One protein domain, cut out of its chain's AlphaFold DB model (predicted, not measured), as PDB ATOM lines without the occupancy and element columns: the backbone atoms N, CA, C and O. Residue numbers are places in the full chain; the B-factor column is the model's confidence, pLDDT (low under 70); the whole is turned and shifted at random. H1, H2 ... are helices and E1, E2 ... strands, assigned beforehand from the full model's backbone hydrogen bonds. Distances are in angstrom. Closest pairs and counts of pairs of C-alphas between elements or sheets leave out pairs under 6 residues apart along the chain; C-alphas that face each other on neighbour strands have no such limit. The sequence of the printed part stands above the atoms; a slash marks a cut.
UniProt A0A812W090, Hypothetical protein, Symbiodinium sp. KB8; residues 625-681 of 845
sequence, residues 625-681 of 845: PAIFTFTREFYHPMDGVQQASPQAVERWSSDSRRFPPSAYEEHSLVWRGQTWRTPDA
ATOM      1  N   PRO A 625      92.929 -23.266  11.690       85.38
ATOM      2  CA  PRO A 625      92.919 -23.584  13.109       85.38
ATOM      3  C   PRO A 625      91.482 -23.637  13.645       85.38
ATOM      4  O   PRO A 625      90.643 -22.782  13.348       85.38
ATOM      5  N   ALA A 626      91.205 -24.661  14.450       86.50
ATOM      6  CA  ALA A 626      89.934 -24.793  15.145       86.50
ATOM      7  C   ALA A 626      89.871 -23.832  16.338       86.50
ATOM      8  O   ALA A 626      90.882 -23.543  16.974       86.50
ATOM      9  N   ILE A 627      88.662 -23.396  16.669       87.19
ATOM     10  CA  ILE A 627      88.383 -22.505  17.793       87.19
ATOM     11  C   ILE A 627      88.757 -23.200  19.103       87.19
ATOM     12  O   ILE A 627      88.553 -24.410  19.283       87.19
ATOM     13  N   PHE A 628      89.301 -22.424  20.032       85.38
ATOM     14  CA  PHE A 628      89.548 -22.881  21.385       85.38
ATOM     15  C   PHE A 628      88.231 -23.251  22.082       85.38
ATOM     16  O   PHE A 628      87.208 -22.591  21.916       85.38
ATOM     17  N   THR A 629      88.228 -24.318  22.881       82.50
ATOM     18  CA  THR A 629      87.005 -24.750  23.569       82.50
ATOM     19  C   THR A 629      86.492 -23.684  24.530       82.50
ATOM     20  O   THR A 629      87.271 -23.123  25.301       82.50
ATOM     21  N   PHE A 630      85.175 -23.465  24.557       78.25
ATOM     22  CA  PHE A 630      84.559 -22.573  25.538       78.25
ATOM     23  C   PHE A 630      84.918 -23.014  26.957       78.25
ATOM     24  O   PHE A 630      84.771 -24.185  27.320       78.25
ATOM     25  N   THR A 631      85.446 -22.072  27.731       71.44
ATOM     26  CA  THR A 631      85.963 -22.303  29.080       71.44
ATOM     27  C   THR A 631      85.213 -21.387  30.038       71.44
ATOM     28  O   THR A 631      84.825 -20.290  29.648       71.44
ATOM     29  N   ARG A 632      84.990 -21.829  31.278       70.62
ATOM     30  CA  ARG A 632      84.445 -20.957  32.328       70.62
ATOM     31  C   ARG A 632      85.459 -19.849  32.622       70.62
ATOM     32  O   ARG A 632      86.655 -20.128  32.651       70.62
ATOM     33  N   GLU A 633      84.977 -18.631  32.832       73.44
ATOM     34  CA  GLU A 633      85.805 -17.490  33.226       73.44
ATOM     35  C   GLU A 633      86.445 -17.744  34.597       73.44
ATOM     36  O   GLU A 633      85.749 -18.072  35.562       73.44
ATOM     37  N   PHE A 634      87.768 -17.598  34.684       71.06
ATOM     38  CA  PHE A 634      88.500 -17.458  35.943       71.06
ATOM     39  C   PHE A 634      89.895 -16.874  35.695       71.06
ATOM     40  O   PHE A 634      90.394 -16.846  34.575       71.06
ATOM     41  N   TYR A 635      90.558 -16.401  36.749       73.50
ATOM     42  CA  TYR A 635      91.904 -15.850  36.613       73.50
ATOM     43  C   TYR A 635      92.924 -16.936  36.242       73.50
ATOM     44  O   TYR A 635      93.198 -17.839  37.039       73.50
ATOM     45  N   HIS A 636      93.522 -16.834  35.055       74.56
ATOM     46  CA  HIS A 636      94.514 -17.794  34.585       74.56
ATOM     47  C   HIS A 636      95.952 -17.400  34.956       74.56
ATOM     48  O   HIS A 636      96.357 -16.246  34.774       74.56
ATOM     49  N   PRO A 637      96.766 -18.366  35.432       76.25
ATOM     50  CA  PRO A 637      98.192 -18.150  35.658       76.25
ATOM     51  C   PRO A 637      98.936 -17.911  34.331       76.25
ATOM     52  O   PRO A 637      98.418 -18.197  33.255       76.25
ATOM     53  N   MET A 638     100.192 -17.451  34.398       74.75
ATOM     54  CA  MET A 638     101.074 -17.226  33.228       74.75
ATOM     55  C   MET A 638     101.496 -18.522  32.498       74.75
ATOM     56  O   MET A 638     102.412 -18.522  31.673       74.75
ATOM     57  N   ASP A 639     100.857 -19.646  32.807       67.12
ATOM     58  CA  ASP A 639     101.124 -20.930  32.183       67.12
ATOM     59  C   ASP A 639     100.580 -20.945  30.746       67.12
ATOM     60  O   ASP A 639      99.420 -20.631  30.502       67.12
ATOM     61  N   GLY A 640     101.420 -21.322  29.777       67.56
ATOM     62  CA  GLY A 640     101.009 -21.449  28.371       67.56
ATOM     63  C   GLY A 640     101.119 -20.168  27.535       67.56
ATOM     64  O   GLY A 640     100.835 -20.211  26.345       67.56
ATOM     65  N   VAL A 641     101.609 -19.055  28.098       76.94
ATOM     66  CA  VAL A 641     101.854 -17.796  27.354       76.94
ATOM     67  C   VAL A 641     102.824 -17.999  26.184       76.94
ATOM     68  O   VAL A 641     102.628 -17.430  25.119       76.94
ATOM     69  N   GLN A 642     103.828 -18.867  26.345       75.06
ATOM     70  CA  GLN A 642     104.789 -19.191  25.280       75.06
ATOM     71  C   GLN A 642     104.180 -19.973  24.103       75.06
ATOM     72  O   GLN A 642     104.822 -20.105  23.068       75.06
ATOM     73  N   GLN A 643     102.974 -20.522  24.268       78.44
ATOM     74  CA  GLN A 643     102.276 -21.295  23.237       78.44
ATOM     75  C   GLN A 643     101.292 -20.435  22.428       78.44
ATOM     76  O   GLN A 643     100.712 -20.941  21.471       78.44
ATOM     77  N   ALA A 644     101.090 -19.171  22.814       85.06
ATOM     78  CA  ALA A 644     100.177 -18.238  22.161       85.06
ATOM     79  C   ALA A 644     100.943 -17.165  21.372       85.06
ATOM     80  O   ALA A 644     102.083 -16.824  21.698       85.06
ATOM     81  N   SER A 645     100.310 -16.622  20.334       88.25
ATOM     82  CA  SER A 645     100.877 -15.541  19.527       88.25
ATOM     83  C   SER A 645     101.094 -14.262  20.356       88.25
ATOM     84  O   SER A 645     100.334 -14.001  21.292       88.25
ATOM     85  N   PRO A 646     102.088 -13.413  20.021       87.44
ATOM     86  CA  PRO A 646     102.311 -12.149  20.730       87.44
ATOM     87  C   PRO A 646     101.052 -11.272  20.806       87.44
ATOM     88  O   PRO A 646     100.756 -10.698  21.851       87.44
ATOM     89  N   GLN A 647     100.265 -11.240  19.726       85.69
ATOM     90  CA  GLN A 647      98.998 -10.516  19.649       85.69
ATOM     91  C   GLN A 647      97.933 -11.121  20.576       85.69
ATOM     92  O   GLN A 647      97.200 -10.384  21.235       85.69
ATOM     93  N   ALA A 648      97.840 -12.451  20.670       86.31
ATOM     94  CA  ALA A 648      96.941 -13.107  21.620       86.31
ATOM     95  C   ALA A 648      97.352 -12.830  23.073       86.31
ATOM     96  O   ALA A 648      96.489 -12.582  23.909       86.31
ATOM     97  N   VAL A 649      98.655 -12.802  23.373       86.75
ATOM     98  CA  VAL A 649      99.186 -12.480  24.709       86.75
ATOM     99  C   VAL A 649      98.905 -11.029  25.101       86.75
ATOM    100  O   VAL A 649      98.584 -10.759  26.263       86.75
ATOM    101  N   GLU A 650      98.978 -10.098  24.151       84.06
ATOM    102  CA  GLU A 650      98.597  -8.699  24.362       84.06
ATOM    103  C   GLU A 650      97.100  -8.580  24.686       84.06
ATOM    104  O   GLU A 650      96.742  -8.024  25.728       84.06
ATOM    105  N   ARG A 651      96.226  -9.197  23.873       84.62
ATOM    106  CA  ARG A 651      94.775  -9.248  24.137       84.62
ATOM    107  C   ARG A 651      94.472  -9.899  25.488       84.62
ATOM    108  O   ARG A 651      93.739  -9.324  26.288       84.62
ATOM    109  N   TRP A 652      95.092 -11.039  25.782       85.94
ATOM    110  CA  TRP A 652      94.967 -11.775  27.043       85.94
ATOM    111  C   TRP A 652      95.370 -10.931  28.259       85.94
ATOM    112  O   TRP A 652      94.668 -10.912  29.273       85.94
ATOM    113  N   SER A 653      96.477 -10.190  28.151       79.38
ATOM    114  CA  SER A 653      96.953  -9.294  29.209       79.38
ATOM    115  C   SER A 653      96.020  -8.099  29.395       79.38
ATOM    116  O   SER A 653      95.694  -7.756  30.532       79.38
ATOM    117  N   SER A 654      95.546  -7.505  28.292       76.50
ATOM    118  CA  SER A 654      94.586  -6.393  28.310       76.50
ATOM    119  C   SER A 654      93.235  -6.798  28.907       76.50
ATOM    120  O   SER A 654      92.577  -6.006  29.579       76.50
ATOM    121  N   ASP A 655      92.859  -8.066  28.745       70.75
ATOM    122  CA  ASP A 655      91.592  -8.606  29.210       70.75
ATOM    123  C   ASP A 655      91.696  -9.314  30.574       70.75
ATOM    124  O   ASP A 655      90.915 -10.206  30.886       70.75
ATOM    125  N   SER A 656      92.672  -8.923  31.403       74.62
ATOM    126  CA  SER A 656      92.918  -9.444  32.762       74.62
ATOM    127  C   SER A 656      92.988 -10.970  32.883       74.62
ATOM    128  O   SER A 656      92.688 -11.508  33.949       74.62
ATOM    129  N   ARG A 657      93.445 -11.669  31.839       79.25
ATOM    130  CA  ARG A 657      93.784 -13.101  31.909       79.25
ATOM    131  C   ARG A 657      92.601 -13.998  32.296       79.25
ATOM    132  O   ARG A 657      92.770 -14.973  33.022       79.25
ATOM    133  N   ARG A 658      91.401 -13.650  31.832       72.75
ATOM    134  CA  ARG A 658      90.126 -14.296  32.197       72.75
ATOM    135  C   ARG A 658      89.897 -15.672  31.571       72.75
ATOM    136  O   ARG A 658      89.106 -16.460  32.079       72.75
ATOM    137  N   PHE A 659      90.605 -15.950  30.479       82.81
ATOM    138  CA  PHE A 659      90.645 -17.247  29.797       82.81
ATOM    139  C   PHE A 659      92.103 -17.654  29.518       82.81
ATOM    140  O   PHE A 659      93.008 -16.826  29.683       82.81
ATOM    141  N   PRO A 660      92.385 -18.904  29.103       83.94
ATOM    142  CA  PRO A 660      93.737 -19.306  28.727       83.94
ATOM    143  C   PRO A 660      94.274 -18.451  27.564       83.94
ATOM    144  O   PRO A 660      93.483 -18.058  26.706       83.94
ATOM    145  N   PRO A 661      95.596 -18.208  27.460       85.81
ATOM    146  CA  PRO A 661      96.177 -17.393  26.386       85.81
ATOM    147  C   PRO A 661      95.738 -17.810  24.973       85.81
ATOM    148  O   PRO A 661      95.387 -16.963  24.157       85.81
ATOM    149  N   SER A 662      95.650 -19.117  24.704       85.50
ATOM    150  CA  SER A 662      95.211 -19.656  23.408       85.50
ATOM    151  C   SER A 662      93.747 -19.349  23.057       85.50
ATOM    152  O   SER A 662      93.376 -19.424  21.890       85.50
ATOM    153  N   ALA A 663      92.906 -18.981  24.030       84.81
ATOM    154  CA  ALA A 663      91.530 -18.548  23.777       84.81
ATOM    155  C   ALA A 663      91.452 -17.136  23.161       84.81
ATOM    156  O   ALA A 663      90.413 -16.766  22.621       84.81
ATOM    157  N   TYR A 664      92.545 -16.362  23.216       85.56
ATOM    158  CA  TYR A 664      92.649 -15.005  22.660       85.56
ATOM    159  C   TYR A 664      93.274 -14.958  21.262       85.56
ATOM    160  O   TYR A 664      93.498 -13.876  20.700       85.56
ATOM    161  N   GLU A 665      93.550 -16.128  20.685       87.69
ATOM    162  CA  GLU A 665      93.941 -16.225  19.288       87.69
ATOM    163  C   GLU A 665      92.833 -15.684  18.389       87.69
ATOM    164  O   GLU A 665      91.647 -15.866  18.652       87.69
ATOM    165  N   GLU A 666      93.214 -15.035  17.293       85.88
ATOM    166  CA  GLU A 666      92.268 -14.348  16.406       85.88
ATOM    167  C   GLU A 666      91.142 -15.261  15.897       85.88
ATOM    168  O   GLU A 666      89.976 -14.865  15.894       85.88
ATOM    169  N   HIS A 667      91.483 -16.507  15.561       84.94
ATOM    170  CA  HIS A 667      90.535 -17.528  15.110       84.94
ATOM    171  C   HIS A 667      89.592 -18.031  16.215       84.94
ATOM    172  O   HIS A 667      88.603 -18.687  15.901       84.94
ATOM    173  N   SER A 668      89.895 -17.749  17.486       85.25
ATOM    174  CA  SER A 668      89.100 -18.144  18.654       85.25
ATOM    175  C   SER A 668      88.211 -17.018  19.200       85.25
ATOM    176  O   SER A 668      87.390 -17.255  20.085       85.25
ATOM    177  N   LEU A 669      88.341 -15.804  18.659       85.44
ATOM    178  CA  LEU A 669      87.542 -14.639  19.028       85.44
ATOM    179  C   LEU A 669      86.320 -14.482  18.116       85.44
ATOM    180  O   LEU A 669      86.279 -14.994  16.994       85.44
ATOM    181  N   VAL A 670      85.329 -13.723  18.586       84.75
ATOM    182  CA  VAL A 670      84.215 -13.277  17.742       84.75
ATOM    183  C   VAL A 670      84.397 -11.809  17.374       84.75
ATOM    184  O   VAL A 670      84.794 -10.986  18.201       84.75
ATOM    185  N   TRP A 671      84.090 -11.480  16.124       80.94
ATOM    186  CA  TRP A 671      84.430 -10.205  15.502       80.94
ATOM    187  C   TRP A 671      83.199  -9.488  14.956       80.94
ATOM    188  O   TRP A 671      82.232 -10.112  14.519       80.94
ATOM    189  N   ARG A 672      83.249  -8.156  14.968       80.62
ATOM    190  CA  ARG A 672      82.297  -7.259  14.307       80.62
ATOM    191  C   ARG A 672      83.070  -6.068  13.746       80.62
ATOM    192  O   ARG A 672      83.406  -5.138  14.478       80.62
ATOM    193  N   GLY A 673      83.373  -6.102  12.450       77.88
ATOM    194  CA  GLY A 673      84.307  -5.148  11.847       77.88
ATOM    195  C   GLY A 673      85.697  -5.288  12.474       77.88
ATOM    196  O   GLY A 673      86.240  -6.384  12.508       77.88
ATOM    197  N   GLN A 674      86.242  -4.191  13.007       76.31
ATOM    198  CA  GLN A 674      87.545  -4.170  13.697       76.31
ATOM    199  C   GLN A 674      87.448  -4.484  15.201       76.31
ATOM    200  O   GLN A 674      88.459  -4.537  15.899       76.31
ATOM    201  N   THR A 675      86.236  -4.665  15.732       74.94
ATOM    202  CA  THR A 675      86.017  -4.948  17.153       74.94
ATOM    203  C   THR A 675      85.998  -6.452  17.389       74.94
ATOM    204  O   THR A 675      85.196  -7.162  16.783       74.94
ATOM    205  N   TRP A 676      86.834  -6.927  18.310       76.50
ATOM    206  CA  TRP A 676      86.825  -8.306  18.790       76.50
ATOM    207  C   TRP A 676      86.248  -8.387  20.202       76.50
ATOM    208  O   TRP A 676      86.290  -7.419  20.959       76.50
ATOM    209  N   ARG A 677      85.726  -9.558  20.567       69.06
ATOM    210  CA  ARG A 677      85.430  -9.916  21.959       69.06
ATOM    211  C   ARG A 677      85.622 -11.413  22.183       69.06
ATOM    212  O   ARG A 677      85.470 -12.212  21.255       69.06
ATOM    213  N   THR A 678      85.910 -11.795  23.421       63.62
ATOM    214  CA  THR A 678      85.694 -13.170  23.875       63.62
ATOM    215  C   THR A 678      84.183 -13.409  24.032       63.62
ATOM    216  O   THR A 678      83.442 -12.457  24.300       63.62
ATOM    217  N   PRO A 679      83.679 -14.641  23.845       55.25
ATOM    218  CA  PRO A 679      82.286 -14.967  24.145       55.25
ATOM    219  C   PRO A 679      82.063 -14.845  25.659       55.25
ATOM    220  O   PRO A 679      82.419 -15.753  26.401       55.25
ATOM    221  N   ASP A 680      81.568 -13.697  26.128       52.91
ATOM    222  CA  ASP A 680      81.393 -13.438  27.558       52.91
ATOM    223  C   ASP A 680      80.378 -12.311  27.877       52.91
ATOM    224  O   ASP A 680      80.152 -11.387  27.088       52.91
ATOM    225  N   ALA A 681      79.782 -12.402  29.071       43.78
ATOM    226  CA  ALA A 681      78.734 -11.574  29.655       43.78
ATOM    227  C   ALA A 681      79.176 -10.151  30.067       43.78
ATOM    228  O   ALA A 681      78.309  -9.300  30.298       43.78
TER     229      ALA A 681
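What this domain is: This is residues 625 to 681 of the 845 residues of the protein "Hypothetical protein" of Symbiodinium sp. KB8 (UniProt A0A812W090). What shape is this? There is little regular structure: a small hairpin of strands E1 and E2 makes one end, and two short helices, H1 and H2, pack together, with the unnamed stretch 625 to 645 looping past them. What is it made of? The 57 printed residues include, in chain order, H1, H2, E1 and E2, a mixed class with 19 residues in named elements. The whole is compact, radius of gyration of the C-alphas 10.4 A, spanning 30 by 24 by 22 A.

How they stand to each other: How do the strands pair? E1, residues 670 to 672, and E2, residues 675 to 677, form an antiparallel hairpin at 155 degrees; N 672 and O 675, 2.8 A apart, are within hydrogen-bond range. Where are the helices? H1, residues 646 to 654, touches H2, residues 661 to 664; their closest C-alphas, of Ala 648 and Tyr 664, are 4.8 A apart. H1 is apart from both strands. Every O i to N i+4 pair in H1 is within hydrogen-bond range; H2 is too short for one.

Where its parts are: Where does H1 begin? C-alpha 646 is at (102.311, -12.149, 20.730), and H1 is 12.3 A long. Where does E2 end? C-alpha 677 is at (85.430, -9.916, 21.959).

The domain as a whole: Is it unbroken? The printed part has no cut. Where is confidence low? Residues 639 to 640 and 677 to 681 are under 70.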